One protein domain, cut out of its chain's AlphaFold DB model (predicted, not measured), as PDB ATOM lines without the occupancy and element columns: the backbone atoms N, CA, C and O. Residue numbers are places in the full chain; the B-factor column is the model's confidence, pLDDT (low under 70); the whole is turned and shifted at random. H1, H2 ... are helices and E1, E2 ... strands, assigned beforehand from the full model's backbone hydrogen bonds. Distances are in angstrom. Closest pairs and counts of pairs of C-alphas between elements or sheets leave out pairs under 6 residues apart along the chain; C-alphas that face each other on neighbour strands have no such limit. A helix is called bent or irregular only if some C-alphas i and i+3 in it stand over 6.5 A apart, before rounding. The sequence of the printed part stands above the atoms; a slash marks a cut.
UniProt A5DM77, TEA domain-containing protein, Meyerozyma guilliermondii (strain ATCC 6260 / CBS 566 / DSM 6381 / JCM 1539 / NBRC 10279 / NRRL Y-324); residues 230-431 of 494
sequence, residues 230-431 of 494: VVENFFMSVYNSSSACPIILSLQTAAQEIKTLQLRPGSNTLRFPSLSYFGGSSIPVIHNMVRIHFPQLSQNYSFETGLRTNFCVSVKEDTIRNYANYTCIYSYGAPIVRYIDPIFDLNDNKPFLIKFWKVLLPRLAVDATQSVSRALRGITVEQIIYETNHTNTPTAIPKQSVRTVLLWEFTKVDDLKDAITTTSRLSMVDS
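AT A GLANCE: This is residues 230 to 431 of the 494 residues of the protein "TEA domain-containing protein" of Meyerozyma guilliermondii (strain ATCC 6260 / CBS 566 / DSM 6381 / JCM 1539 / NBRC 10279 / NRRL Y-324) (UniProt A5DM77). One twisted sheet folds over on itself: E4, E6, E7, E8, E10 and E11 make a broad wall, and E1, E2 and E5 fold back over part of it. H3 with the short H2 lies on the open side by E5, H4 is beside E10, and the sheet curls round H1. The 202 printed residues hold four named helices and eleven named strands, in the order E1 E2 E3 H1 E4 H2 E5 E6 E7 H3 H4 E8 E9 E10 E11; the class is mixed. The sheet is branched, with parallel and antiparallel pairs. The whole is compact, with a radius of gyration of the C-alphas of 17.4 A and spans of 50 by 36 by 34 A.

HOW THE PARTS SIT: E11, residues 420 to 428, has E2, residues 247 to 252, and E3, residues 259 to 263, on one side and E4, residues 285 to 293, on the other side. E11 is parallel to E2 (N 421 to O 251, 2.8 A) and E3 (N 425 to O 259, 2.9 A), and antiparallel to E4 (N 424 to O 287, 2.8 A). E10, residues 402 to 413, is parallel to E4, with N 407 and O 286 2.8 A apart, and antiparallel to E8, residues 379 to 387, with N 383 and O 406 2.8 A apart. E6, residues 323 to 331, is antiparallel to E8 (N 326 to O 384, 2.9 A) and forms a hairpin with E7, residues 334 to 341 (N 327 to O 339, 2.9 A). E1, residues 230 to 238, forms a hairpin with E2 (N 236 to O 250, 2.9 A) and is antiparallel to E5, residues 307 to 314 (N 232 to O 312, 2.8 A). H3, residues 354 to 365, is only just at the sheet's level, at a height of 3.8 A, and with residues 358 to 362 alone touches H2, residues 303 to 306, which only grazes the sheet; the closest C-alphas are those of Lys 358 and Glu 304, 5.1 A. H4, residues 370 to 378, is at the sheet's level, with C-alphas 373 and 412 of E10 the closest at 5.3 A. In H4 every O i to N i+4 pair is within hydrogen-bond range, in H3 5 of 8, in H1, residues 273 to 278, 0 of 2, beside 2 of 3 O i to N i+3 pairs; H2 is too short.

IN THESE COORDINATES: E1 begins at C-alpha 230 (116.151, 163.307, 149.649) and is 25.1 A long. E10, the longest strand, is 33.1 A and ends at C-alpha 413 (94.369, 172.504, 143.421). H3 is 15.9 A long. H1 is only just irregular, with C-alphas 273 and 276 6.7 A apart. E9, residues 396 to 398, pairs with no named strand.

THE WHOLE: The C-alphas of Ser 242 and Ser 431, the two farthest apart, are 56.2 A apart. The printed part has no cut. The link from E7 to H3, residues 342 to 353, is long. The mean pLDDT of the printed part is 80.8, and 47 residues are under 70, among them 261 to 271 and 273 to 281.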
ATOM      1  N   VAL A 230     117.600 163.276 149.465       87.12
ATOM      2  CA  VAL A 230     116.151 163.307 149.649       87.12
ATOM      3  C   VAL A 230     115.737 164.740 149.972       87.12
ATOM      4  O   VAL A 230     116.463 165.486 150.619       87.12
ATOM      5  N   VAL A 231     114.581 165.156 149.463       89.25
ATOM      6  CA  VAL A 231     113.946 166.416 149.858       89.25
ATOM      7  C   VAL A 231     112.855 166.067 150.855       89.25
ATOM      8  O   VAL A 231     112.015 165.223 150.551       89.25
ATOM      9  N   GLU A 232     112.865 166.693 152.025       89.12
ATOM     10  CA  GLU A 232     111.956 166.418 153.140       89.12
ATOM     11  C   GLU A 232     111.417 167.718 153.746       89.12
ATOM     12  O   GLU A 232     111.867 168.821 153.425       89.12
ATOM     13  N   ASN A 233     110.444 167.590 154.649       89.50
ATOM     14  CA  ASN A 233     109.861 168.689 155.421       89.50
ATOM     15  C   ASN A 233     109.342 169.864 154.581       89.50
ATOM     16  O   ASN A 233     109.276 170.994 155.080       89.50
ATOM     17  N   PHE A 234     108.964 169.627 153.323       94.00
ATOM     18  CA  PHE A 234     108.393 170.686 152.512       94.00
ATOM     19  C   PHE A 234     106.982 171.040 152.994       94.00
ATOM     20  O   PHE A 234     106.098 170.184 153.077       94.00
ATOM     21  N   PHE A 235     106.750 172.322 153.273       93.75
ATOM     22  CA  PHE A 235     105.408 172.848 153.506       93.75
ATOM     23  C   PHE A 235     105.283 174.313 153.107       93.75
ATOM     24  O   PHE A 235     106.254 175.071 153.106       93.75
ATOM     25  N   MET A 236     104.045 174.720 152.837       94.31
ATOM     26  CA  MET A 236     103.638 176.112 152.680       94.31
ATOM     27  C   MET A 236     102.369 176.351 153.500       94.31
ATOM     28  O   MET A 236     101.383 175.626 153.349       94.31
ATOM     29  N   SER A 237     102.381 177.356 154.371       92.38
ATOM     30  CA  SER A 237     101.250 177.684 155.239       92.38
ATOM     31  C   SER A 237     101.198 179.169 155.593       92.38
ATOM     32  O   SER A 237     102.191 179.883 155.486       92.38
ATOM     33  N   VAL A 238     100.028 179.654 156.004       90.69
ATOM     34  CA  VAL A 238      99.803 181.043 156.421       90.69
ATOM     35  C   VAL A 238      99.367 181.058 157.877       90.69
ATOM     36  O   VAL A 238      98.366 180.447 158.245       90.69
ATOM     37  N   TYR A 239     100.117 181.766 158.710       87.81
ATOM     38  CA  TYR A 239      99.811 181.978 160.118       87.81
ATOM     39  C   TYR A 239      99.159 183.342 160.312       87.81
ATOM     40  O   TYR A 239      99.529 184.320 159.668       87.81
ATOM     41  N   ASN A 240      98.222 183.420 161.243       83.81
ATOM     42  CA  ASN A 240      97.756 184.691 161.779       83.81
ATOM     43  C   ASN A 240      98.707 185.117 162.913       83.81
ATOM     44  O   ASN A 240      99.187 184.275 163.672       83.81
ATOM     45  N   SER A 241      98.955 186.420 163.039       71.56
ATOM     46  CA  SER A 241      99.728 187.035 164.124       71.56
ATOM     47  C   SER A 241      99.250 186.653 165.532       71.56
ATOM     48  O   SER A 241     100.037 186.722 166.471       71.56
ATOM     49  N   SER A 242      97.990 186.233 165.688       68.19
ATOM     50  CA  SER A 242      97.372 185.938 166.990       68.19
ATOM     51  C   SER A 242      96.915 184.486 167.182       68.19
ATOM     52  O   SER A 242      96.445 184.152 168.266       68.19
ATOM     53  N   SER A 243      97.012 183.610 166.171       61.09
ATOM     54  CA  SER A 243      96.475 182.238 166.258       61.09
ATOM     55  C   SER A 243      97.552 181.167 166.106       61.09
ATOM     56  O   SER A 243      98.384 181.250 165.204       61.09
ATOM     57  N   ALA A 244      97.441 180.091 166.885       64.12
ATOM     58  CA  ALA A 244      98.266 178.891 166.739       64.12
ATOM     59  C   ALA A 244      97.859 177.981 165.557       64.12
ATOM     60  O   ALA A 244      98.573 177.025 165.268       64.12
ATOM     61  N   CYS A 245      96.743 178.260 164.869       76.69
ATOM     62  CA  CYS A 245      96.220 177.418 163.789       76.69
ATOM     63  C   CYS A 245      96.639 177.958 162.409       76.69
ATOM     64  O   CYS A 245      96.089 178.973 161.962       76.69
ATOM     65  N   PRO A 246      97.593 177.313 161.713       86.12
ATOM     66  CA  PRO A 246      97.970 177.717 160.367       86.12
ATOM     67  C   PRO A 246      96.944 177.273 159.325       86.12
ATOM     68  O   PRO A 246      96.391 176.176 159.395       86.12
ATOM     69  N   ILE A 247      96.770 178.097 158.297       87.50
ATOM     70  CA  ILE A 247      96.109 177.700 157.057       87.50
ATOM     71  C   ILE A 247      97.145 177.000 156.183       87.50
ATOM     72  O   ILE A 247      98.153 177.591 155.802       87.50
ATOM     73  N   ILE A 248      96.905 175.734 155.867       90.19
ATOM     74  CA  ILE A 248      97.798 174.945 155.023       90.19
ATOM     75  C   ILE A 248      97.526 175.240 153.544       90.19
ATOM     76  O   ILE A 248      96.385 175.178 153.091       90.19
ATOM     77  N   LEU A 249      98.594 175.526 152.797       90.56
ATOM     78  CA  LEU A 249      98.563 175.705 151.343       90.56
ATOM     79  C   LEU A 249      99.106 174.475 150.610       90.56
ATOM     80  O   LEU A 249      98.599 174.125 149.551       90.56
ATOM     81  N   SER A 250     100.150 173.841 151.150       92.81
ATOM     82  CA  SER A 250     100.720 172.598 150.623       92.81
ATOM     83  C   SER A 250     101.529 171.868 151.693       92.81
ATOM     84  O   SER A 250     102.206 172.516 152.496       92.81
ATOM     85  N   LEU A 251     101.495 170.534 151.693       91.44
ATOM     86  CA  LEU A 251     102.292 169.687 152.588       91.44
ATOM     87  C   LEU A 251     102.953 168.550 151.821       91.44
ATOM     88  O   LEU A 251     102.354 167.953 150.929       91.44
ATOM     89  N   GLN A 252     104.171 168.201 152.206       88.81
ATOM     90  CA  GLN A 252     104.795 166.957 151.790       88.81
ATOM     91  C   GLN A 252     104.339 165.806 152.690       88.81
ATOM     92  O   GLN A 252     104.335 165.920 153.914       88.81
ATOM     93  N   THR A 253     103.949 164.681 152.094       77.06
ATOM     94  CA  THR A 253     103.563 163.483 152.852       77.06
ATOM     95  C   THR A 253     104.768 162.564 153.054       77.06
ATOM     96  O   THR A 253     105.412 162.169 152.086       77.06
ATOM     97  N   ALA A 254     105.032 162.158 154.301       57.97
ATOM     98  CA  ALA A 254     106.155 161.282 154.668       57.97
ATOM     99  C   ALA A 254     106.067 159.850 154.091       57.97
ATOM    100  O   ALA A 254     107.064 159.140 154.025       57.97
ATOM    101  N   ALA A 255     104.880 159.410 153.662       48.38
ATOM    102  CA  ALA A 255     104.607 158.038 153.220       48.38
ATOM    103  C   ALA A 255     104.862 157.780 151.721       48.38
ATOM    104  O   ALA A 255     104.401 156.773 151.182       48.38
ATOM    105  N   GLN A 256     105.527 158.692 151.008       56.09
ATOM    106  CA  GLN A 256     105.674 158.570 149.562       56.09
ATOM    107  C   GLN A 256     107.003 157.908 149.189       56.09
ATOM    108  O   GLN A 256     108.066 158.511 149.304       56.09
ATOM    109  N   GLU A 257     106.941 156.669 148.691       58.06
ATOM    110  CA  GLU A 257     108.084 156.059 148.005       58.06
ATOM    111  C   GLU A 257     108.520 156.974 146.851       58.06
ATOM    112  O   GLU A 257     107.703 157.334 145.993       58.06
ATOM    113  N   ILE A 258     109.799 157.358 146.826       66.81
ATOM    114  CA  ILE A 258     110.364 158.183 145.754       66.81
ATOM    115  C   ILE A 258     110.296 157.371 144.462       66.81
ATOM    116  O   ILE A 258     111.093 156.464 144.224       66.81
ATOM    117  N   LYS A 259     109.322 157.691 143.611       70.00
ATOM    118  CA  LYS A 259     109.173 157.046 142.306       70.00
ATOM    119  C   LYS A 259     110.261 157.565 141.375       70.00
ATOM    120  O   LYS A 259     110.433 158.775 141.230       70.00
ATOM    121  N   THR A 260     110.961 156.655 140.706       72.69
ATOM    122  CA  THR A 260     111.850 157.024 139.603       72.69
ATOM    123  C   THR A 260     111.019 157.198 138.337       72.69
ATOM    124  O   THR A 260     110.433 156.241 137.828       72.69
ATOM    125  N   LEU A 261     110.948 158.423 137.830       67.81
ATOM    126  CA  LEU A 261     110.301 158.757 136.571       67.81
ATOM    127  C   LEU A 261     111.356 158.783 135.466       67.81
ATOM    128  O   LEU A 261     112.368 159.476 135.569       67.81
ATOM    129  N   GLN A 262     111.112 158.030 134.395       68.19
ATOM    130  CA  GLN A 262     111.948 158.093 133.201       68.19
ATOM    131  C   GLN A 262     111.438 159.191 132.276       68.19
ATOM    132  O   GLN A 262     110.289 159.155 131.825       68.19
ATOM    133  N   LEU A 263     112.295 160.167 131.989       63.28
ATOM    134  CA  LEU A 263     111.977 161.211 131.025       63.28
ATOM    135  C   LEU A 263     112.161 160.679 129.607       63.28
ATOM    136  O   LEU A 263     113.201 160.114 129.270       63.28
ATOM    137  N   ARG A 264     111.151 160.886 128.755       56.56
ATOM    138  CA  ARG A 264     111.327 160.693 127.313       56.56
ATOM    139  C   ARG A 264     112.212 161.822 126.768       56.56
ATOM    140  O   ARG A 264     111.995 162.973 127.164       56.56
ATOM    141  N   PRO A 265     113.145 161.526 125.847       53.16
ATOM    142  CA  PRO A 265     113.962 162.546 125.196       53.16
ATOM    143  C   PRO A 265     113.089 163.682 124.637       53.16
ATOM    144  O   PRO A 265     112.076 163.421 123.990       53.16
ATOM    145  N   GLY A 266     113.445 164.934 124.937       54.44
ATOM    146  CA  GLY A 266     112.763 166.138 124.437       54.44
ATOM    147  C   GLY A 266     111.464 166.558 125.146       54.44
ATOM    148  O   GLY A 266     110.939 167.621 124.839       54.44
ATOM    149  N   SER A 267     110.940 165.792 126.113       54.50
ATOM    150  CA  SER A 267     109.609 166.072 126.691       54.50
ATOM    151  C   SER A 267     109.555 167.251 127.680       54.50
ATOM    152  O   SER A 267     108.459 167.745 127.930       54.50
ATOM    153  N   ASN A 268     110.685 167.700 128.246       57.16
ATOM    154  CA  ASN A 268     110.730 168.711 129.323       57.16
ATOM    155  C   ASN A 268     111.833 169.781 129.169       57.16
ATOM    156  O   ASN A 268     111.963 170.649 130.031       57.16
ATOM    157  N   THR A 269     112.607 169.763 128.079       56.69
ATOM    158  CA  THR A 269     113.728 170.700 127.852       56.69
ATOM    159  C   THR A 269     113.278 172.155 127.711       56.69
ATOM    160  O   THR A 269     114.019 173.057 128.076       56.69
ATOM    161  N   LEU A 270     112.044 172.399 127.256       59.12
ATOM    162  CA  LEU A 270     111.471 173.750 127.168       59.12
ATOM    163  C   LEU A 270     111.179 174.376 128.544       59.12
ATOM    164  O   LEU A 270     111.214 175.593 128.676       59.12
ATOM    165  N   ARG A 271     110.873 173.560 129.564       65.25
ATOM    166  CA  ARG A 271     110.557 174.035 130.927       65.25
ATOM    167  C   ARG A 271     111.776 174.104 131.840       65.25
ATOM    168  O   ARG A 271     111.795 174.922 132.756       65.25
ATOM    169  N   PHE A 272     112.771 173.263 131.574       72.12
ATOM    170  CA  PHE A 272     114.050 173.244 132.274       72.12
ATOM    171  C   PHE A 272     115.183 173.160 131.242       72.12
ATOM    172  O   PHE A 272     115.621 172.058 130.897       72.12
ATOM    173  N   PRO A 273     115.647 174.311 130.723       65.75
ATOM    174  CA  PRO A 273     116.673 174.361 129.679       65.75
ATOM    175  C   PRO A 273     117.997 173.707 130.090       65.75
ATOM    176  O   PRO A 273     118.734 173.204 129.250       65.75
ATOM    177  N   SER A 274     118.289 173.680 131.391       64.69
ATOM    178  CA  SER A 274     119.505 173.101 131.957       64.69
ATOM    179  C   SER A 274     119.526 171.564 131.973       64.69
ATOM    180  O   SER A 274     120.593 170.968 132.110       64.69
ATOM    181  N   LEU A 275     118.378 170.894 131.797       69.88
ATOM    182  CA  LEU A 275     118.301 169.429 131.858       69.88
ATOM    183  C   LEU A 275     119.171 168.743 130.801       69.88
ATOM    184  O   LEU A 275     119.687 167.658 131.054       69.88
ATOM    185  N   SER A 276     119.382 169.369 129.641       67.12
ATOM    186  CA  SER A 276     120.258 168.824 128.599       67.12
ATOM    187  C   SER A 276     121.713 168.689 129.054       67.12
ATOM    188  O   SER A 276     122.407 167.789 128.593       67.12
ATOM    189  N   TYR A 277     122.172 169.532 129.984       66.00
ATOM    190  CA  TYR A 277     123.554 169.527 130.477       66.00
ATOM    191  C   TYR A 277     123.839 168.358 131.429       66.00
ATOM    192  O   TYR A 277     124.994 167.952 131.596       66.00
ATOM    193  N   PHE A 278     122.797 167.784 132.033       68.50
ATOM    194  CA  PHE A 278     122.904 166.677 132.985       68.50
ATOM    195  C   PHE A 278     122.631 165.302 132.353       68.50
ATOM    196  O   PHE A 278     122.726 164.288 133.045       68.50
ATOM    197  N   GLY A 279     122.335 165.237 131.047       62.81
ATOM    198  CA  GLY A 279     122.214 163.968 130.319       62.81
ATOM    199  C   GLY A 279     123.500 163.138 130.428       62.81
ATOM    200  O   GLY A 279     124.599 163.698 130.374       62.81
ATOM    201  N   GLY A 280     123.375 161.825 130.653       60.78
ATOM    202  CA  GLY A 280     124.519 160.919 130.825       60.78
ATOM    203  C   GLY A 280     125.349 161.114 132.091       60.78
ATOM    204  O   GLY A 280     126.436 160.554 132.185       60.78
ATOM    205  N   SER A 281     124.890 161.919 133.057       68.06
ATOM    206  CA  SER A 281     125.586 162.087 134.339       68.06
ATOM    207  C   SER A 281     124.933 161.281 135.459       68.06
ATOM    208  O   SER A 281     123.715 161.142 135.498       68.06
ATOM    209  N   SER A 282     125.744 160.810 136.407       72.19
ATOM    210  CA  SER A 282     125.296 160.168 137.653       72.19
ATOM    211  C   SER A 282     124.734 161.159 138.682       72.19
ATOM    212  O   SER A 282     124.510 160.802 139.837       72.19
ATOM    213  N   ILE A 283     124.526 162.422 138.293       81.75
ATOM    214  CA  ILE A 283     124.030 163.466 139.189       81.75
ATOM    215  C   ILE A 283     122.541 163.203 139.457       81.75
ATOM    216  O   ILE A 283     121.752 163.157 138.509       81.75
ATOM    217  N   PRO A 284     122.118 163.068 140.726       84.12
ATOM    218  CA  PRO A 284     120.714 162.887 141.050       84.12
ATOM    219  C   PRO A 284     119.919 164.145 140.682       84.12
ATOM    220  O   PRO A 284     120.199 165.248 141.152       84.12
ATOM    221  N   VAL A 285     118.890 163.961 139.854       87.75
ATOM    222  CA  VAL A 285     117.917 165.004 139.522       87.75
ATOM    223  C   VAL A 285     116.609 164.687 140.237       87.75
ATOM    224  O   VAL A 285     115.985 163.649 140.002       87.75
ATOM    225  N   ILE A 286     116.189 165.576 141.129       88.62
ATOM    226  CA  ILE A 286     114.985 165.433 141.944       88.62
ATOM    227  C   ILE A 286     113.928 166.390 141.410       88.62
ATOM    228  O   ILE A 286     114.141 167.595 141.349       88.62
ATOM    229  N   HIS A 287     112.770 165.859 141.040       90.12
ATOM    230  CA  HIS A 287     111.612 166.644 140.631       90.12
ATOM    231  C   HIS A 287     110.582 166.694 141.753       90.12
ATOM    232  O   HIS A 287     110.181 165.665 142.292       90.12
ATOM    233  N   ASN A 288     110.159 167.904 142.091       91.88
ATOM    234  CA  ASN A 288     109.171 168.205 143.109       91.88
ATOM    235  C   ASN A 288     107.965 168.861 142.432       91.88
ATOM    236  O   ASN A 288     108.068 169.932 141.835       91.88
ATOM    237  N   MET A 289     106.806 168.220 142.540       92.06
ATOM    238  CA  MET A 289     105.531 168.772 142.090       92.06
ATOM    239  C   MET A 289     104.781 169.330 143.297       92.06
ATOM    240  O   MET A 289     104.268 168.563 144.114       92.06
ATOM    241  N   VAL A 290     104.710 170.656 143.391       94.44
ATOM    242  CA  VAL A 290     104.061 171.392 144.475       94.44
ATOM    243  C   VAL A 290     102.624 171.717 144.075       94.44
ATOM    244  O   VAL A 290     102.359 172.500 143.158       94.44
ATOM    245  N   ARG A 291     101.671 171.109 144.780       93.44
ATOM    246  CA  ARG A 291     100.238 171.372 144.615       93.44
ATOM    247  C   ARG A 291      99.793 172.364 145.677       93.44
ATOM    248  O   ARG A 291      99.869 172.044 146.862       93.44
ATOM    249  N   ILE A 292      99.371 173.553 145.256       92.62
ATOM    250  CA  ILE A 292      99.012 174.662 146.143       92.62
ATOM    251  C   ILE A 292      97.495 174.841 146.141       92.62
ATOM    252  O   ILE A 292      96.888 175.078 145.096       92.62
ATOM    253  N   HIS A 293      96.902 174.759 147.326       90.88
ATOM    254  CA  HIS A 293      95.516 175.126 147.582       90.88
ATOM    255  C   HIS A 293      95.421 176.611 147.956       90.88
ATOM    256  O   HIS A 293      96.207 177.100 148.769       90.88
ATOM    257  N   PHE A 294      94.453 177.325 147.371       85.44
ATOM    258  CA  PHE A 294      94.206 178.750 147.619       85.44
ATOM    259  C   PHE A 294      92.874 178.935 148.355       85.44
ATOM    260  O   PHE A 294      91.841 179.111 147.708       85.44
ATOM    261  N   PRO A 295      92.870 178.883 149.697       79.06
ATOM    262  CA  PRO A 295      91.668 179.140 150.475       79.06
ATOM    263  C   PRO A 295      91.323 180.631 150.477       79.06
ATOM    264  O   PRO A 295      92.201 181.491 150.389       79.06
ATOM    265  N   GLN A 296      90.043 180.938 150.675       78.56
ATOM    266  CA  GLN A 296      89.617 182.297 150.988       78.56
ATOM    267  C   GLN A 296      90.152 182.678 152.375       78.56
ATOM    268  O   GLN A 296      89.749 182.108 153.390       78.56
ATOM    269  N   LEU A 297      91.103 183.612 152.417       76.38
ATOM    270  CA  LEU A 297      91.681 184.081 153.673       76.38
ATOM    271  C   LEU A 297      90.686 184.988 154.406       76.38
ATOM    272  O   LEU A 297      90.096 185.891 153.813       76.38
ATOM    273  N   SER A 298      90.514 184.768 155.710       75.12
ATOM    274  CA  SER A 298      89.827 185.731 156.576       75.12
ATOM    275  C   SER A 298      90.729 186.942 156.843       75.12
ATOM    276  O   SER A 298      91.947 186.852 156.693       75.12
ATOM    277  N   GLN A 299      90.154 188.072 157.276       75.06
ATOM    278  CA  GLN A 299      90.875 189.349 157.466       75.06
ATOM    279  C   GLN A 299      92.113 189.257 158.380       75.06
ATOM    280  O   GLN A 299      93.003 190.096 158.301       75.06
ATOM    281  N   ASN A 300      92.194 188.224 159.221       80.25
ATOM    282  CA  ASN A 300      93.290 188.024 160.168       80.25
ATOM    283  C   ASN A 300      94.491 187.261 159.574       80.25
ATOM    284  O   ASN A 300      95.497 187.074 160.257       80.25
ATOM    285  N   TYR A 301      94.394 186.780 158.333       83.00
ATOM    286  CA  TYR A 301      95.473 186.077 157.643       83.00
ATOM    287  C   TYR A 301      95.943 186.900 156.448       83.00
ATOM    288  O   TYR A 301      95.149 187.313 155.609       83.00
ATOM    289  N   SER A 302      97.257 187.090 156.339       85.62
ATOM    290  CA  SER A 302      97.883 187.743 155.191       85.62
ATOM    291  C   SER A 302      99.076 186.927 154.720       85.62
ATOM    292  O   SER A 302      99.892 186.476 155.527       85.62
ATOM    293  N   PHE A 303      99.206 186.756 153.405       86.12
ATOM    294  CA  PHE A 303     100.390 186.135 152.814       86.12
ATOM    295  C   PHE A 303     101.661 186.957 153.084       86.12
ATOM    296  O   PHE A 303     102.739 186.389 153.209       86.12
ATOM    297  N   GLU A 304     101.567 188.278 153.228       85.00
ATOM    298  CA  GLU A 304     102.744 189.139 153.397       85.00
ATOM    299  C   GLU A 304     103.404 188.957 154.771       85.00
ATOM    300  O   GLU A 304     104.628 188.828 154.884       85.00
ATOM    301  N   THR A 305     102.598 188.893 155.829       85.75
ATOM    302  CA  THR A 305     103.081 188.785 157.215       85.75
ATOM    303  C   THR A 305     103.085 187.343 157.716       85.75
ATOM    304  O   THR A 305     104.000 186.946 158.437       85.75
ATOM    305  N   GLY A 306     102.104 186.546 157.296       88.31
ATOM    306  CA  GLY A 306     101.814 185.223 157.833       88.31
ATOM    307  C   GLY A 306     102.414 184.045 157.075       88.31
ATOM    308  O   GLY A 306     102.458 182.946 157.631       88.31
ATOM    309  N   LEU A 307     102.865 184.226 155.828       91.81
ATOM    310  CA  LEU A 307     103.386 183.118 155.025       91.81
ATOM    311  C   LEU A 307     104.640 182.515 155.663       91.81
ATOM    312  O   LEU A 307     105.619 183.217 155.928       91.81
ATOM    313  N   ARG A 308     104.620 181.194 155.830       91.38
ATOM    314  CA  ARG A 308     105.758 180.360 156.198       91.38
ATOM    315  C   ARG A 308     105.927 179.256 155.166       91.38
ATOM    316  O   ARG A 308     104.966 178.645 154.706       91.38
ATOM    317  N   THR A 309     107.175 179.014 154.816       94.94
ATOM    318  CA  THR A 309     107.585 178.003 153.847       94.94
ATOM    319  C   THR A 309     108.786 177.282 154.412       94.94
ATOM    320  O   THR A 309     109.628 177.940 155.025       94.94
ATOM    321  N   ASN A 310     108.914 175.992 154.155       94.31
ATOM    322  CA  ASN A 310     110.063 175.216 154.595       94.31
ATOM    323  C   ASN A 310     110.410 174.149 153.568       94.31
ATOM    324  O   ASN A 310     109.533 173.719 152.823       94.31
ATOM    325  N   PHE A 311     111.668 173.729 153.562       93.88
ATOM    326  CA  PHE A 311     112.144 172.493 152.961       93.88
ATOM    327  C   PHE A 311     113.474 172.098 153.615       93.88
ATOM    328  O   PHE A 311     114.178 172.946 154.161       93.88
ATOM    329  N   CYS A 312     113.815 170.819 153.551       90.19
ATOM    330  CA  CYS A 312     115.094 170.273 153.980       90.19
ATOM    331  C   CYS A 312     115.640 169.388 152.858       90.19
ATOM    332  O   CYS A 312     114.884 168.661 152.212       90.19
ATOM    333  N   VAL A 313     116.945 169.460 152.609       90.19
ATOM    334  CA  VAL A 313     117.634 168.555 151.685       90.19
ATOM    335  C   VAL A 313     118.519 167.655 152.525       90.19
ATOM    336  O   VAL A 313     119.534 168.115 153.049       90.19
ATOM    337  N   SER A 314     118.120 166.395 152.675       85.38
ATOM    338  CA  SER A 314     118.829 165.419 153.487       85.38
ATOM    339  C   SER A 314     119.750 164.533 152.652       85.38
ATOM    340  O   SER A 314     119.424 164.124 151.534       85.38
ATOM    341  N   VAL A 315     120.938 164.255 153.190       83.88
ATOM    342  CA  VAL A 315     121.962 163.403 152.570       83.88
ATOM    343  C   VAL A 315     122.492 162.438 153.622       83.88
ATOM    344  O   VAL A 315     122.831 162.847 154.727       83.88
ATOM    345  N   LYS A 316     122.539 161.141 153.285       70.62
ATOM    346  CA  LYS A 316     122.914 160.072 154.233       70.62
ATOM    347  C   LYS A 316     124.400 160.033 154.592       70.62
ATOM    348  O   LYS A 316     124.747 159.469 155.623       70.62
ATOM    349  N   GLU A 317     125.261 160.599 153.754       64.88
ATOM    350  CA  GLU A 317     126.696 160.694 154.015       64.88
ATOM    351  C   GLU A 317     127.032 162.102 154.489       64.88
ATOM    352  O   GLU A 317     127.162 163.038 153.696       64.88
ATOM    353  N   ASP A 318     127.166 162.239 155.805       52.72
ATOM    354  CA  ASP A 318     127.519 163.486 156.475       52.72
ATOM    355  C   ASP A 318     129.033 163.721 156.341       52.72
ATOM    356  O   ASP A 318     129.827 163.553 157.265       52.72
ATOM    357  N   THR A 319     129.473 164.027 155.120       58.19
ATOM    358  CA  THR A 319     130.823 164.554 154.915       58.19
ATOM    359  C   THR A 319     130.786 166.048 155.200       58.19
ATOM    360  O   THR A 319     129.997 166.771 154.591       58.19
ATOM    361  N   ILE A 320     131.631 166.508 156.129       63.56
ATOM    362  CA  ILE A 320     131.819 167.933 156.439       63.56
ATOM    363  C   ILE A 320     132.353 168.606 155.174       63.56
ATOM    364  O   ILE A 320     133.552 168.602 154.895       63.56
ATOM    365  N   ARG A 321     131.433 169.115 154.365       74.56
ATOM    366  CA  ARG A 321     131.679 169.791 153.100       74.56
ATOM    367  C   ARG A 321     130.821 171.032 153.071       74.56
ATOM    368  O   ARG A 321     129.723 171.077 153.618       74.56
ATOM    369  N   ASN A 322     131.351 172.038 152.407       84.88
ATOM    370  CA  ASN A 322     130.674 173.301 152.244       84.88
ATOM    371  C   ASN A 322     129.889 173.244 150.940       84.88
ATOM    372  O   ASN A 322     130.452 172.948 149.884       84.88
ATOM    373  N   TYR A 323     128.592 173.517 151.014       88.38
ATOM    374  CA  TYR A 323     127.737 173.549 149.838       88.38
ATOM    375  C   TYR A 323     127.238 174.961 149.589       88.38
ATOM    376  O   TYR A 323     127.053 175.751 150.510       88.38
ATOM    377  N   ALA A 324     127.012 175.258 148.319       88.75
ATOM    378  CA  ALA A 324     126.312 176.440 147.864       88.75
ATOM    379  C   ALA A 324     125.105 176.010 147.027       88.75
ATOM    380  O   ALA A 324     125.079 174.923 146.437       88.75
ATOM    381  N   ASN A 325     124.100 176.876 146.972       91.06
ATOM    382  CA  ASN A 325     122.874 176.640 146.227       91.06
ATOM    383  C   ASN A 325     122.662 177.756 145.206       91.06
ATOM    384  O   ASN A 325     122.434 178.913 145.554       91.06
ATOM    385  N   TYR A 326     122.708 177.409 143.926       91.44
ATOM    386  CA  TYR A 326     122.266 178.298 142.862       91.44
ATOM    387  C   TYR A 326     120.768 178.113 142.646       91.44
ATOM    388  O   TYR A 326     120.335 177.011 142.339       91.44
ATOM    389  N   THR A 327     119.983 179.183 142.759       91.62
ATOM    390  CA  THR A 327     118.545 179.156 142.477       91.62
ATOM    391  C   THR A 327     118.224 180.006 141.250       91.62
ATOM    392  O   THR A 327     118.582 181.183 141.189       91.62
ATOM    393  N   CYS A 328     117.500 179.423 140.295       91.25
ATOM    394  CA  CYS A 328     116.943 180.109 139.136       91.25
ATOM    395  C   CYS A 328     115.427 179.914 139.081       91.25
ATOM    396  O   CYS A 328     114.930 178.791 139.110       91.25
ATOM    397  N   ILE A 329     114.692 181.017 138.979       92.00
ATOM    398  CA  ILE A 329     113.242 181.021 138.802       92.00
ATOM    399  C   ILE A 329     112.955 181.357 137.344       92.00
ATOM    400  O   ILE A 329     113.482 182.341 136.819       92.00
ATOM    401  N   TYR A 330     112.104 180.563 136.706       90.38
ATOM    402  CA  TYR A 330     111.665 180.755 135.333       90.38
ATOM    403  C   TYR A 330     110.171 181.087 135.281       90.38
ATOM    404  O   TYR A 330     109.376 180.598 136.084       90.38
ATOM    405  N   SER A 331     109.794 181.892 134.294       90.44
ATOM    406  CA  SER A 331     108.424 182.151 133.869       90.44
ATOM    407  C   SER A 331     108.289 181.741 132.404       90.44
ATOM    408  O   SER A 331     108.984 182.266 131.541       90.44
ATOM    409  N   TYR A 332     107.445 180.751 132.124       86.75
ATOM    410  CA  TYR A 332     107.243 180.139 130.809       86.75
ATOM    411  C   TYR A 332     108.558 179.732 130.112       86.75
ATOM    412  O   TYR A 332     108.705 179.876 128.903       86.75
ATOM    413  N   GLY A 333     109.525 179.228 130.891       83.19
ATOM    414  CA  GLY A 333     110.858 178.838 130.414       83.19
ATOM    415  C   GLY A 333     111.865 179.991 130.304       83.19
ATOM    416  O   GLY A 333     113.058 179.738 130.138       83.19
ATOM    417  N   ALA A 334     111.430 181.246 130.460       84.88
ATOM    418  CA  ALA A 334     112.309 182.409 130.494       84.88
ATOM    419  C   ALA A 334     112.795 182.697 131.930       84.88
ATOM    420  O   ALA A 334     111.987 182.755 132.854       84.88
ATOM    421  N   PRO A 335     114.099 182.887 132.158       86.62
ATOM    422  CA  PRO A 335     114.659 183.140 133.483       86.62
ATOM    423  C   PRO A 335     114.296 184.545 133.981       86.62
ATOM    424  O   PRO A 335     114.584 185.529 133.305       86.62
ATOM    425  N   ILE A 336     113.708 184.643 135.175       89.50
ATOM    426  CA  ILE A 336     113.289 185.922 135.776       89.50
ATOM    427  C   ILE A 336     114.163 186.351 136.955       89.50
ATOM    428  O   ILE A 336     114.405 187.538 137.144       89.50
ATOM    429  N   VAL A 337     114.641 185.399 137.759       89.12
ATOM    430  CA  VAL A 337     115.438 185.671 138.962       89.12
ATOM    431  C   VAL A 337     116.520 184.615 139.076       89.12
ATOM    432  O   VAL A 337     116.248 183.425 138.915       89.12
ATOM    433  N   ARG A 338     117.743 185.047 139.383       87.38
ATOM    434  CA  ARG A 338     118.887 184.173 139.645       87.38
ATOM    435  C   ARG A 338     119.626 184.686 140.861       87.38
ATOM    436  O   ARG A 338     119.921 185.876 140.933       87.38
ATOM    437  N   TYR A 339     119.955 183.805 141.788       87.94
ATOM    438  CA  TYR A 339     120.828 184.153 142.898       87.94
ATOM    439  C   TYR A 339     121.573 182.921 143.402       87.94
ATOM    440  O   TYR A 339     121.202 181.782 143.115       87.94
ATOM    441  N   ILE A 340     122.650 183.172 144.138       87.12
ATOM    442  CA  ILE A 340     123.476 182.143 144.759       87.12
ATOM    443  C   ILE A 340     123.388 182.341 146.262       87.12
ATOM    444  O   ILE A 340     123.614 183.446 146.753       87.12
ATOM    445  N   ASP A 341     123.067 181.267 146.964       86.62
ATOM    446  CA  ASP A 341     123.287 181.149 148.394       86.62
ATOM    447  C   ASP A 341     124.676 180.523 148.606       86.62
ATOM    448  O   ASP A 341     124.863 179.350 148.262       86.62
ATOM    449  N   PRO A 342     125.682 181.297 149.057       83.88
ATOM    450  CA  PRO A 342     127.055 180.813 149.169       83.88
ATOM    451  C   PRO A 342     127.239 179.805 150.309       83.88
ATOM    452  O   PRO A 342     128.240 179.094 150.308       83.88
ATOM    453  N   ILE A 343     126.302 179.753 151.263       85.69
ATOM    454  CA  ILE A 343     126.355 178.871 152.430       85.69
ATOM    455  C   ILE A 343     125.029 178.117 152.516       85.69
ATOM    456  O   ILE A 343     124.014 178.655 152.945       85.69
ATOM    457  N   PHE A 344     125.045 176.853 152.106       87.06
ATOM    458  CA  PHE A 344     123.875 175.988 152.097       87.06
ATOM    459  C   PHE A 344     124.116 174.742 152.949       87.06
ATOM    460  O   PHE A 344     124.701 173.766 152.487       87.06
ATOM    461  N   ASP A 345     123.649 174.750 154.196       86.31
ATOM    462  CA  ASP A 345     123.760 173.564 155.053       86.31
ATOM    463  C   ASP A 345     122.762 172.484 154.622       86.31
ATOM    464  O   ASP A 345     121.559 172.731 154.500       86.31
ATOM    465  N   LEU A 346     123.261 171.272 154.393       86.38
ATOM    466  CA  LEU A 346     122.418 170.092 154.207       86.38
ATOM    467  C   LEU A 346     121.860 169.627 155.556       86.38
ATOM    468  O   LEU A 346     122.375 169.996 156.608       86.38
ATOM    469  N   ASN A 347     120.814 168.799 155.523       86.81
ATOM    470  CA  ASN A 347     120.143 168.255 156.711       86.81
ATOM    471  C   ASN A 347     119.517 169.319 157.643       86.81
ATOM    472  O   ASN A 347     119.100 168.991 158.753       86.81
ATOM    473  N   ASP A 348     119.399 170.570 157.188       88.06
ATOM    474  CA  ASP A 348     118.813 171.678 157.941       88.06
ATOM    475  C   ASP A 348     117.547 172.233 157.267       88.06
ATOM    476  O   ASP A 348     117.399 172.232 156.040       88.06
ATOM    477  N   ASN A 349     116.610 172.710 158.087       88.12
ATOM    478  CA  ASN A 349     115.340 173.268 157.635       88.12
ATOM    479  C   ASN A 349     115.526 174.717 157.184       88.12
ATOM    480  O   ASN A 349     115.928 175.577 157.967       88.12
ATOM    481  N   LYS A 350     115.180 175.011 155.928       90.50
ATOM    482  CA  LYS A 350     115.390 176.332 155.329       90.50
ATOM    483  C   LYS A 350     114.110 176.882 154.697       90.50
ATOM    484  O   LYS A 350     113.276 176.123 154.196       90.50
ATOM    485  N   PRO A 351     113.926 178.215 154.678       92.19
ATOM    486  CA  PRO A 351     112.763 178.816 154.046       92.19
ATOM    487  C   PRO A 351     112.804 178.647 152.523       92.19
ATOM    488  O   PRO A 351     113.740 179.086 151.856       92.19
ATOM    489  N   PHE A 352     111.748 178.071 151.947       94.56
ATOM    490  CA  PHE A 352     111.633 177.897 150.500       94.56
ATOM    491  C   PHE A 352     111.135 179.173 149.803       94.56
ATOM    492  O   PHE A 352     109.938 179.446 149.762       94.56
ATOM    493  N   LEU A 353     112.059 179.958 149.233       93.31
ATOM    494  CA  LEU A 353     111.764 181.135 148.395       93.31
ATOM    495  C   LEU A 353     110.754 182.124 149.007       93.31
ATOM    496  O   LEU A 353     109.977 182.765 148.298       93.31
ATOM    497  N   ILE A 354     110.763 182.276 150.333       91.62
ATOM    498  CA  ILE A 354     109.720 183.009 151.062       91.62
ATOM    499  C   ILE A 354     109.518 184.444 150.554       91.62
ATOM    500  O   ILE A 354     108.385 184.900 150.434       91.62
ATOM    501  N   LYS A 355     110.599 185.147 150.193       91.38
ATOM    502  CA  LYS A 355     110.537 186.520 149.662       91.38
ATOM    503  C   LYS A 355     109.799 186.582 148.322       91.38
ATOM    504  O   LYS A 355     108.978 187.469 148.122       91.38
ATOM    505  N   PHE A 356     110.062 185.623 147.435       92.50
ATOM    506  CA  PHE A 356     109.394 185.521 146.140       92.50
ATOM    507  C   PHE A 356     107.899 185.229 146.317       92.50
ATOM    508  O   PHE A 356     107.055 185.944 145.776       92.50
ATOM    509  N   TRP A 357     107.555 184.240 147.147       92.94
ATOM    510  CA  TRP A 357     106.158 183.860 147.372       92.94
ATOM    511  C   TRP A 357     105.345 184.930 148.104       92.94
ATOM    512  O   TRP A 357     104.170 185.100 147.788       92.94
ATOM    513  N   LYS A 358     105.955 185.701 149.016       91.38
ATOM    514  CA  LYS A 358     105.297 186.843 149.673       91.38
ATOM    515  C   LYS A 358     104.862 187.931 148.694       91.38
ATOM    516  O   LYS A 358     103.864 188.585 148.951       91.38
ATOM    517  N   VAL A 359     105.579 188.114 147.584       90.31
ATOM    518  CA  VAL A 359     105.211 189.086 146.540       90.31
ATOM    519  C   VAL A 359     104.179 188.500 145.574       90.31
ATOM    520  O   VAL A 359     103.265 189.196 145.137       90.31
ATOM    521  N   LEU A 360     104.320 187.219 145.228       89.88
ATOM    522  CA  LEU A 360     103.508 186.583 144.197       89.88
ATOM    523  C   LEU A 360     102.131 186.117 144.698       89.88
ATOM    524  O   LEU A 360     101.128 186.361 144.028       89.88
ATOM    525  N   LEU A 361     102.060 185.448 145.854       89.44
ATOM    526  CA  LEU A 361     100.815 184.844 146.348       89.44
ATOM    527  C   LEU A 361      99.686 185.856 146.594       89.44
ATOM    528  O   LEU A 361      98.571 185.545 146.177       89.44
ATOM    529  N   PRO A 362      99.916 187.057 147.175       87.62
ATOM    530  CA  PRO A 362      98.853 188.052 147.311       87.62
ATOM    531  C   PRO A 362      98.223 188.428 145.967       87.62
ATOM    532  O   PRO A 362      97.006 188.529 145.869       87.62
ATOM    533  N   ARG A 363      99.036 188.574 144.911       86.75
ATOM    534  CA  ARG A 363      98.562 188.949 143.569       86.75
ATOM    535  C   ARG A 363      97.737 187.842 142.918       86.75
ATOM    536  O   ARG A 363      96.767 188.129 142.231       86.75
ATOM    537  N   LEU A 364      98.114 186.584 143.150       84.50
ATOM    538  CA  LEU A 364      97.380 185.424 142.640       84.50
ATOM    539  C   LEU A 364      96.095 185.155 143.429       84.50
ATOM    540  O   LEU A 364      95.112 184.709 142.853       84.50
ATOM    541  N   ALA A 365      96.078 185.426 144.733       75.94
ATOM    542  CA  ALA A 365      94.920 185.152 145.582       75.94
ATOM    543  C   ALA A 365      93.719 186.073 145.314       75.94
ATOM    544  O   ALA A 365      92.592 185.706 145.638       75.94
ATOM    545  N   VAL A 366      93.946 187.249 144.720       71.94
ATOM    546  CA  VAL A 366      92.879 188.187 144.331       71.94
ATOM    547  C   VAL A 366      92.084 187.672 143.122       71.94
ATOM    548  O   VAL A 366      90.903 187.977 142.987       71.94
ATOM    549  N   ASP A 367      92.699 186.857 142.262       64.19
ATOM    550  CA  ASP A 367      92.119 186.409 140.996       64.19
ATOM    551  C   ASP A 367      91.704 184.927 141.088       64.19
ATOM    552  O   ASP A 367      92.484 184.018 140.838       64.19
ATOM    553  N   ALA A 368      90.462 184.625 141.475       58.72
ATOM    554  CA  ALA A 368      90.014 183.243 141.722       58.72
ATOM    555  C   ALA A 368      89.758 182.397 140.443       58.72
ATOM    556  O   ALA A 368      89.011 181.418 140.478       58.72
ATOM    557  N   THR A 369      90.358 182.745 139.304       62.59
ATOM    558  CA  THR A 369      89.990 182.232 137.971       62.59
ATOM    559  C   THR A 369      90.976 181.190 137.404       62.59
ATOM    560  O   THR A 369      91.990 180.843 138.018       62.59
ATOM    561  N   GLN A 370      90.707 180.679 136.188       65.00
ATOM    562  CA  GLN A 370      91.646 179.840 135.414       65.00
ATOM    563  C   GLN A 370      93.015 180.522 135.183       65.00
ATOM    564  O   GLN A 370      94.002 179.832 134.909       65.00
ATOM    565  N   SER A 371      93.086 181.850 135.337       76.19
ATOM    566  CA  SER A 371      94.305 182.661 135.258       76.19
ATOM    567  C   SER A 371      95.393 182.171 136.221       76.19
ATOM    568  O   SER A 371      96.529 181.940 135.803       76.19
ATOM    569  N   VAL A 372      95.043 181.869 137.479       83.81
ATOM    570  CA  VAL A 372      96.009 181.414 138.503       83.81
ATOM    571  C   VAL A 372      96.599 180.052 138.172       83.81
ATOM    572  O   VAL A 372      97.805 179.844 138.301       83.81
ATOM    573  N   SER A 373      95.768 179.123 137.696       85.62
ATOM    574  CA  SER A 373      96.231 177.797 137.277       85.62
ATOM    575  C   SER A 373      97.235 177.890 136.129       85.62
ATOM    576  O   SER A 373      98.217 177.146 136.115       85.62
ATOM    577  N   ARG A 374      97.011 178.803 135.174       86.12
ATOM    578  CA  ARG A 374      97.942 179.054 134.066       86.12
ATOM    579  C   ARG A 374      99.222 179.736 134.560       86.12
ATOM    580  O   ARG A 374     100.304 179.274 134.211       86.12
ATOM    581  N   ALA A 375      99.103 180.755 135.413       87.81
ATOM    582  CA  ALA A 375     100.239 181.485 135.973       87.81
ATOM    583  C   ALA A 375     101.184 180.574 136.776       87.81
ATOM    584  O   ALA A 375     102.389 180.597 136.545       87.81
ATOM    585  N   LEU A 376     100.651 179.718 137.656       90.00
ATOM    586  CA  LEU A 376     101.464 178.788 138.453       90.00
ATOM    587  C   LEU A 376     102.166 177.733 137.599       90.00
ATOM    588  O   LEU A 376     103.341 177.467 137.826       90.00
ATOM    589  N   ARG A 377     101.488 177.180 136.584       89.25
ATOM    590  CA  ARG A 377     102.102 176.215 135.650       89.25
ATOM    591  C   ARG A 377     103.204 176.837 134.796       89.25
ATOM    592  O   ARG A 377     104.070 176.116 134.309       89.25
ATOM    593  N   GLY A 378     103.143 178.150 134.585       88.25
ATOM    594  CA  GLY A 378     104.198 178.908 133.929       88.25
ATOM    595  C   GLY A 378     105.437 179.090 134.805       88.25
ATOM    596  O   GLY A 378     106.502 179.364 134.268       88.25
ATOM    597  N   ILE A 379     105.337 178.930 136.125       92.19
ATOM    598  CA  ILE A 379     106.470 179.117 137.031       92.19
ATOM    599  C   ILE A 379     107.171 177.781 137.251       92.19
ATOM    600  O   ILE A 379     106.553 176.792 137.644       92.19
ATOM    601  N   THR A 380     108.483 177.771 137.049       93.31
ATOM    602  CA  THR A 380     109.346 176.652 137.426       93.31
ATOM    603  C   THR A 380     110.556 177.173 138.187       93.31
ATOM    604  O   THR A 380     111.011 178.297 137.972       93.31
ATOM    605  N   VAL A 381     111.065 176.380 139.127       93.75
ATOM    606  CA  VAL A 381     112.274 176.723 139.883       93.75
ATOM    607  C   VAL A 381     113.282 175.609 139.703       93.75
ATOM    608  O   VAL A 381     112.954 174.430 139.789       93.75
ATOM    609  N   GLU A 382     114.523 175.999 139.488       91.94
ATOM    610  CA  GLU A 382     115.671 175.119 139.454       91.94
ATOM    611  C   GLU A 382     116.628 175.504 140.577       91.94
ATOM    612  O   GLU A 382     116.944 176.682 140.753       91.94
ATOM    613  N   GLN A 383     117.093 174.510 141.328       92.25
ATOM    614  CA  GLN A 383     118.123 174.675 142.341       92.25
ATOM    615  C   GLN A 383     119.258 173.693 142.091       92.25
ATOM    616  O   GLN A 383     119.031 172.488 141.998       92.25
ATOM    617  N   ILE A 384     120.478 174.202 141.976       90.81
ATOM    618  CA  ILE A 384     121.682 173.401 141.771       90.81
ATOM    619  C   ILE A 384     122.500 173.491 143.049       90.81
ATOM    620  O   ILE A 384     122.993 174.566 143.398       90.81
ATOM    621  N   ILE A 385     122.652 172.357 143.730       90.62
ATOM    622  CA  ILE A 385     123.457 172.257 144.946       90.62
ATOM    623  C   ILE A 385     124.816 171.691 144.561       90.62
ATOM    624  O   ILE A 385     124.913 170.615 143.958       90.62
ATOM    625  N   TYR A 386     125.866 172.425 144.904       88.69
ATOM    626  CA  TYR A 386     127.235 172.089 144.543       88.69
ATOM    627  C   TYR A 386     128.198 172.343 145.698       88.69
ATOM    628  O   TYR A 386     127.954 173.175 146.567       88.69
ATOM    629  N   GLU A 387     129.298 171.600 145.709       87.44
ATOM    630  CA  GLU A 387     130.374 171.756 146.682       87.44
ATOM    631  C   GLU A 387     131.227 172.991 146.359       87.44
ATOM    632  O   GLU A 387     131.580 173.233 145.202       87.44
ATOM    633  N   THR A 388     131.553 173.780 147.383       83.50
ATOM    634  CA  THR A 388     132.325 175.023 147.277       83.50
ATOM    635  C   THR A 388     133.411 175.084 148.348       83.50
ATOM    636  O   THR A 388     133.282 174.488 149.406       83.50
ATOM    637  N   ASN A 389     134.481 175.843 148.109       75.62
ATOM    638  CA  ASN A 389     135.559 176.054 149.083       75.62
ATOM    639  C   ASN A 389     135.435 177.396 149.832       75.62
ATOM    640  O   ASN A 389     136.416 177.853 150.409       75.62
ATOM    641  N   HIS A 390     134.263 178.050 149.809       63.16
ATOM    642  CA  HIS A 390     133.972 179.364 150.428       63.16
ATOM    643  C   HIS A 390     134.773 180.574 149.917       63.16
ATOM    644  O   HIS A 390     134.477 181.701 150.304       63.16
ATOM    645  N   THR A 391     135.766 180.393 149.044       55.62
ATOM    646  CA  THR A 391     136.736 181.456 148.733       55.62
ATOM    647  C   THR A 391     136.384 182.355 147.551       55.62
ATOM    648  O   THR A 391     137.034 183.382 147.414       55.62
ATOM    649  N   ASN A 392     135.378 182.038 146.725       55.66
ATOM    650  CA  ASN A 392     134.893 182.917 145.647       55.66
ATOM    651  C   ASN A 392     133.498 182.499 145.161       55.66
ATOM    652  O   ASN A 392     133.201 181.306 145.099       55.66
ATOM    653  N   THR A 393     132.663 183.460 144.748       58.72
ATOM    654  CA  THR A 393     131.455 183.183 143.954       58.72
ATOM    655  C   THR A 393     131.888 182.759 142.547       58.72
ATOM    656  O   THR A 393     132.452 183.567 141.807       58.72
ATOM    657  N   PRO A 394     131.692 181.491 142.148       62.53
ATOM    658  CA  PRO A 394     132.202 181.023 140.869       62.53
ATOM    659  C   PRO A 394     131.412 181.651 139.714       62.53
ATOM    660  O   PRO A 394     130.185 181.697 139.744       62.53
ATOM    661  N   THR A 395     132.106 182.105 138.668       60.91
ATOM    662  CA  THR A 395     131.489 182.585 137.413       60.91
ATOM    663  C   THR A 395     130.837 181.442 136.619       60.91
ATOM    664  O   THR A 395     129.958 181.670 135.794       60.91
ATOM    665  N   ALA A 396     131.241 180.195 136.877       66.69
ATOM    666  CA  ALA A 396     130.665 178.996 136.280       66.69
ATOM    667  C   ALA A 396     130.771 177.814 137.255       66.69
ATOM    668  O   ALA A 396     131.783 177.681 137.942       66.69
ATOM    669  N   ILE A 397     129.746 176.956 137.321       75.50
ATOM    670  CA  ILE A 397     129.702 175.811 138.250       75.50
ATOM    671  C   ILE A 397     130.254 174.571 137.531       75.50
ATOM    672  O   ILE A 397     129.648 174.124 136.551       75.50
ATOM    673  N   PRO A 398     131.384 173.990 137.968       75.25
ATOM    674  CA  PRO A 398     131.900 172.759 137.378       75.25
ATOM    675  C   PRO A 398     130.908 171.605 137.548       75.25
ATOM    676  O   PRO A 398     130.426 171.354 138.648       75.25
ATOM    677  N   LYS A 399     130.646 170.827 136.490       75.31
ATOM    678  CA  LYS A 399     129.723 169.677 136.560       75.31
ATOM    679  C   LYS A 399     130.109 168.656 137.645       75.31
ATOM    680  O   LYS A 399     129.238 168.028 138.227       75.31
ATOM    681  N   GLN A 400     131.402 168.531 137.946       79.00
ATOM    682  CA  GLN A 400     131.940 167.621 138.966       79.00
ATOM    683  C   GLN A 400     131.656 168.064 140.410       79.00
ATOM    684  O   GLN A 400     131.663 167.223 141.306       79.00
ATOM    685  N   SER A 401     131.426 169.361 140.653       83.31
ATOM    686  CA  SER A 401     131.079 169.854 141.991       83.31
ATOM    687  C   SER A 401     129.583 169.756 142.276       83.31
ATOM    688  O   SER A 401     129.182 169.846 143.436       83.31
ATOM    689  N   VAL A 402     128.754 169.554 141.246       86.62
ATOM    690  CA  VAL A 402     127.303 169.410 141.389       86.62
ATOM    691  C   VAL A 402     126.979 168.095 142.089       86.62
ATOM    692  O   VAL A 402     127.369 167.016 141.646       86.62
ATOM    693  N   ARG A 403     126.225 168.191 143.184       86.31
ATOM    694  CA  ARG A 403     125.804 167.043 143.995       86.31
ATOM    695  C   ARG A 403     124.374 166.632 143.721       86.31
ATOM    696  O   ARG A 403     124.075 165.447 143.764       86.31
ATOM    697  N   THR A 404     123.497 167.592 143.457       88.38
ATOM    698  CA  THR A 404     122.097 167.330 143.123       88.38
ATOM    699  C   THR A 404     121.486 168.520 142.396       88.38
ATOM    700  O   THR A 404     121.924 169.663 142.565       88.38
ATOM    701  N   VAL A 405     120.448 168.246 141.611       89.94
ATOM    702  CA  VAL A 405     119.615 169.262 140.966       89.94
ATOM    703  C   VAL A 405     118.178 169.071 141.428       89.94
ATOM    704  O   VAL A 405     117.607 167.995 141.257       89.94
ATOM    705  N   LEU A 406     117.579 170.115 141.997       92.00
ATOM    706  CA  LEU A 406     116.177 170.134 142.398       92.00
ATOM    707  C   LEU A 406     115.375 170.941 141.383       92.00
ATOM    708  O   LEU A 406     115.650 172.112 141.136       92.00
ATOM    709  N   LEU A 407     114.352 170.317 140.822       92.31
ATOM    710  CA  LEU A 407     113.396 170.947 139.927       92.31
ATOM    711  C   LEU A 407     112.066 171.066 140.651       92.31
ATOM    712  O   LEU A 407     111.592 170.090 141.228       92.31
ATOM    713  N   TRP A 408     111.445 172.233 140.586       94.00
ATOM    714  CA  TRP A 408     110.156 172.494 141.206       94.00
ATOM    715  C   TRP A 408     109.159 172.970 140.159       94.00
ATOM    716  O   TRP A 408     109.430 173.903 139.397       94.00
ATOM    717  N   GLU A 409     107.994 172.338 140.150       93.25
ATOM    718  CA  GLU A 409     106.838 172.740 139.356       93.25
ATOM    719  C   GLU A 409     105.646 173.005 140.269       93.25
ATOM    720  O   GLU A 409     105.493 172.356 141.305       93.25
ATOM    721  N   PHE A 410     104.783 173.936 139.863       93.94
ATOM    722  CA  PHE A 410     103.665 174.395 140.678       93.94
ATOM    723  C   PHE A 410     102.338 174.220 139.943       93.94
ATOM    724  O   PHE A 410     102.214 174.483 138.745       93.94
ATOM    725  N   THR A 411     101.308 173.800 140.671       92.75
ATOM    726  CA  THR A 411      99.932 173.772 140.165       92.75
ATOM    727  C   THR A 411      98.954 174.164 141.259       92.75
ATOM    728  O   THR A 411      99.154 173.843 142.429       92.75
ATOM    729  N   LYS A 412      97.862 174.818 140.863       91.88
ATOM    730  CA  LYS A 412      96.701 175.021 141.731       91.88
ATOM    731  C   LYS A 412      95.946 173.701 141.912       91.88
ATOM    732  O   LYS A 412      95.846 172.922 140.959       91.88
ATOM    733  N   VAL A 413      95.411 173.492 143.110       91.31
ATOM    734  CA  VAL A 413      94.369 172.504 143.421       91.31
ATOM    735  C   VAL A 413      93.217 173.185 144.153       91.31
ATOM    736  O   VAL A 413      93.428 174.179 144.851       91.31
ATOM    737  N   ASP A 414      92.010 172.657 143.978       87.44
ATOM    738  CA  ASP A 414      90.799 173.237 144.568       87.44
ATOM    739  C   ASP A 414      90.486 172.652 145.953       87.44
ATOM    740  O   ASP A 414      89.953 173.358 146.798       87.44
ATOM    741  N   ASP A 415      90.885 171.403 146.217       87.88
ATOM    742  CA  ASP A 415      90.684 170.738 147.505       87.88
ATOM    743  C   ASP A 415      91.993 170.623 148.304       87.88
ATOM    744  O   ASP A 415      93.047 170.259 147.774       87.88
ATOM    745  N   LEU A 416      91.912 170.813 149.626       86.88
ATOM    746  CA  LEU A 416      93.057 170.650 150.536       86.88
ATOM    747  C   LEU A 416      93.639 169.225 150.520       86.88
ATOM    748  O   LEU A 416      94.842 169.049 150.684       86.88
ATOM    749  N   LYS A 417      92.804 168.203 150.293       88.75
ATOM    750  CA  LYS A 417      93.241 166.795 150.229       88.75
ATOM    751  C   LYS A 417      94.251 166.541 149.100       88.75
ATOM    752  O   LYS A 417      95.084 165.649 149.211       88.75
ATOM    753  N   ASP A 418      94.179 167.347 148.043       89.44
ATOM    754  CA  ASP A 418      95.027 167.240 146.859       89.44
ATOM    755  C   ASP A 418      96.245 168.175 146.941       89.44
ATOM    756  O   ASP A 418      97.119 168.135 146.070       89.44
ATOM    757  N   ALA A 419      96.352 168.987 148.001       91.75
ATOM    758  CA  ALA A 419      97.440 169.932 148.260       91.75
ATOM    759  C   ALA A 419      98.707 169.237 148.788       91.75
ATOM    760  O   ALA A 419      99.333 169.662 149.762       91.75
ATOM    761  N   ILE A 420      99.067 168.129 148.141       90.62
ATOM    762  CA  ILE A 420     100.198 167.283 148.502       90.62
ATOM    763  C   ILE A 420     101.349 167.534 147.530       90.62
ATOM    764  O   ILE A 420     101.225 167.347 146.310       90.62
ATOM    765  N   THR A 421     102.489 167.928 148.093       90.25
ATOM    766  CA  THR A 421     103.760 168.025 147.379       90.25
ATOM    767  C   THR A 421     104.374 166.643 147.236       90.25
ATOM    768  O   THR A 421     104.506 165.909 148.215       90.25
ATOM    769  N   THR A 422     104.739 166.290 146.005       89.00
ATOM    770  CA  THR A 422     105.256 164.960 145.670       89.00
ATOM    771  C   THR A 422     106.647 165.051 145.069       89.00
ATOM    772  O   THR A 422     106.854 165.830 144.138       89.00
ATOM    773  N   THR A 423     107.558 164.209 145.546       89.00
ATOM    774  CA  THR A 423     108.960 164.157 145.112       89.00
ATOM    775  C   THR A 423     109.203 162.903 144.270       89.00
ATOM    776  O   THR A 423     108.688 161.823 144.562       89.00
ATOM    777  N   SER A 424     109.953 163.022 143.181       85.69
ATOM    778  CA  SER A 424     110.279 161.921 142.269       85.69
ATOM    779  C   SER A 424     111.711 162.057 141.769       85.69
ATOM    780  O   SER A 424     112.196 163.163 141.546       85.69
ATOM    781  N   ARG A 425     112.400 160.934 141.565       84.06
ATOM    782  CA  ARG A 425     113.746 160.930 140.979       84.06
ATOM    783  C   ARG A 425     113.621 160.885 139.463       84.06
ATOM    784  O   ARG A 425     112.919 160.026 138.937       84.06
ATOM    785  N   LEU A 426     114.281 161.786 138.753       80.31
ATOM    786  CA  LEU A 426     114.315 161.762 137.297       80.31
ATOM    787  C   LEU A 426     115.514 160.937 136.840       80.31
ATOM    788  O   LEU A 426     116.654 161.245 137.168       80.31
ATOM    789  N   SER A 427     115.242 159.888 136.069       72.00
ATOM    790  CA  SER A 427     116.264 159.133 135.347       72.00
ATOM    791  C   SER A 427     116.180 159.515 133.873       72.00
ATOM    792  O   SER A 427     115.119 159.410 133.247       72.00
ATOM    793  N   MET A 428     117.288 160.007 133.327       65.75
ATOM    794  CA  MET A 428     117.415 160.234 131.893       65.75
ATOM    795  C   MET A 428     117.875 158.935 131.236       65.75
ATOM    796  O   MET A 428     118.813 158.299 131.703       65.75
ATOM    797  N   VAL A 429     117.171 158.505 130.189       50.94
ATOM    798  CA  VAL A 429     117.607 157.369 129.373       50.94
ATOM    799  C   VAL A 429     118.626 157.907 128.383       50.94
ATOM    800  O   VAL A 429     118.272 158.723 127.531       50.94
ATOM    801  N   ASP A 430     119.872 157.467 128.511       45.69
ATOM    802  CA  ASP A 430     120.954 157.884 127.630       45.69
ATOM    803  C   ASP A 430     120.617 157.581 126.168       45.69
ATOM    804  O   ASP A 430     120.474 156.429 125.749       45.69
ATOM    805  N   SER A 431     120.533 158.630 125.355       35.22
ATOM    806  CA  SER A 431     120.882 158.504 123.949       35.22
ATOM    807  C   SER A 431     122.403 158.406 123.892       35.22
ATOM    808  O   SER A 431     123.050 159.415 124.126       35.22
TER     809      SER A 431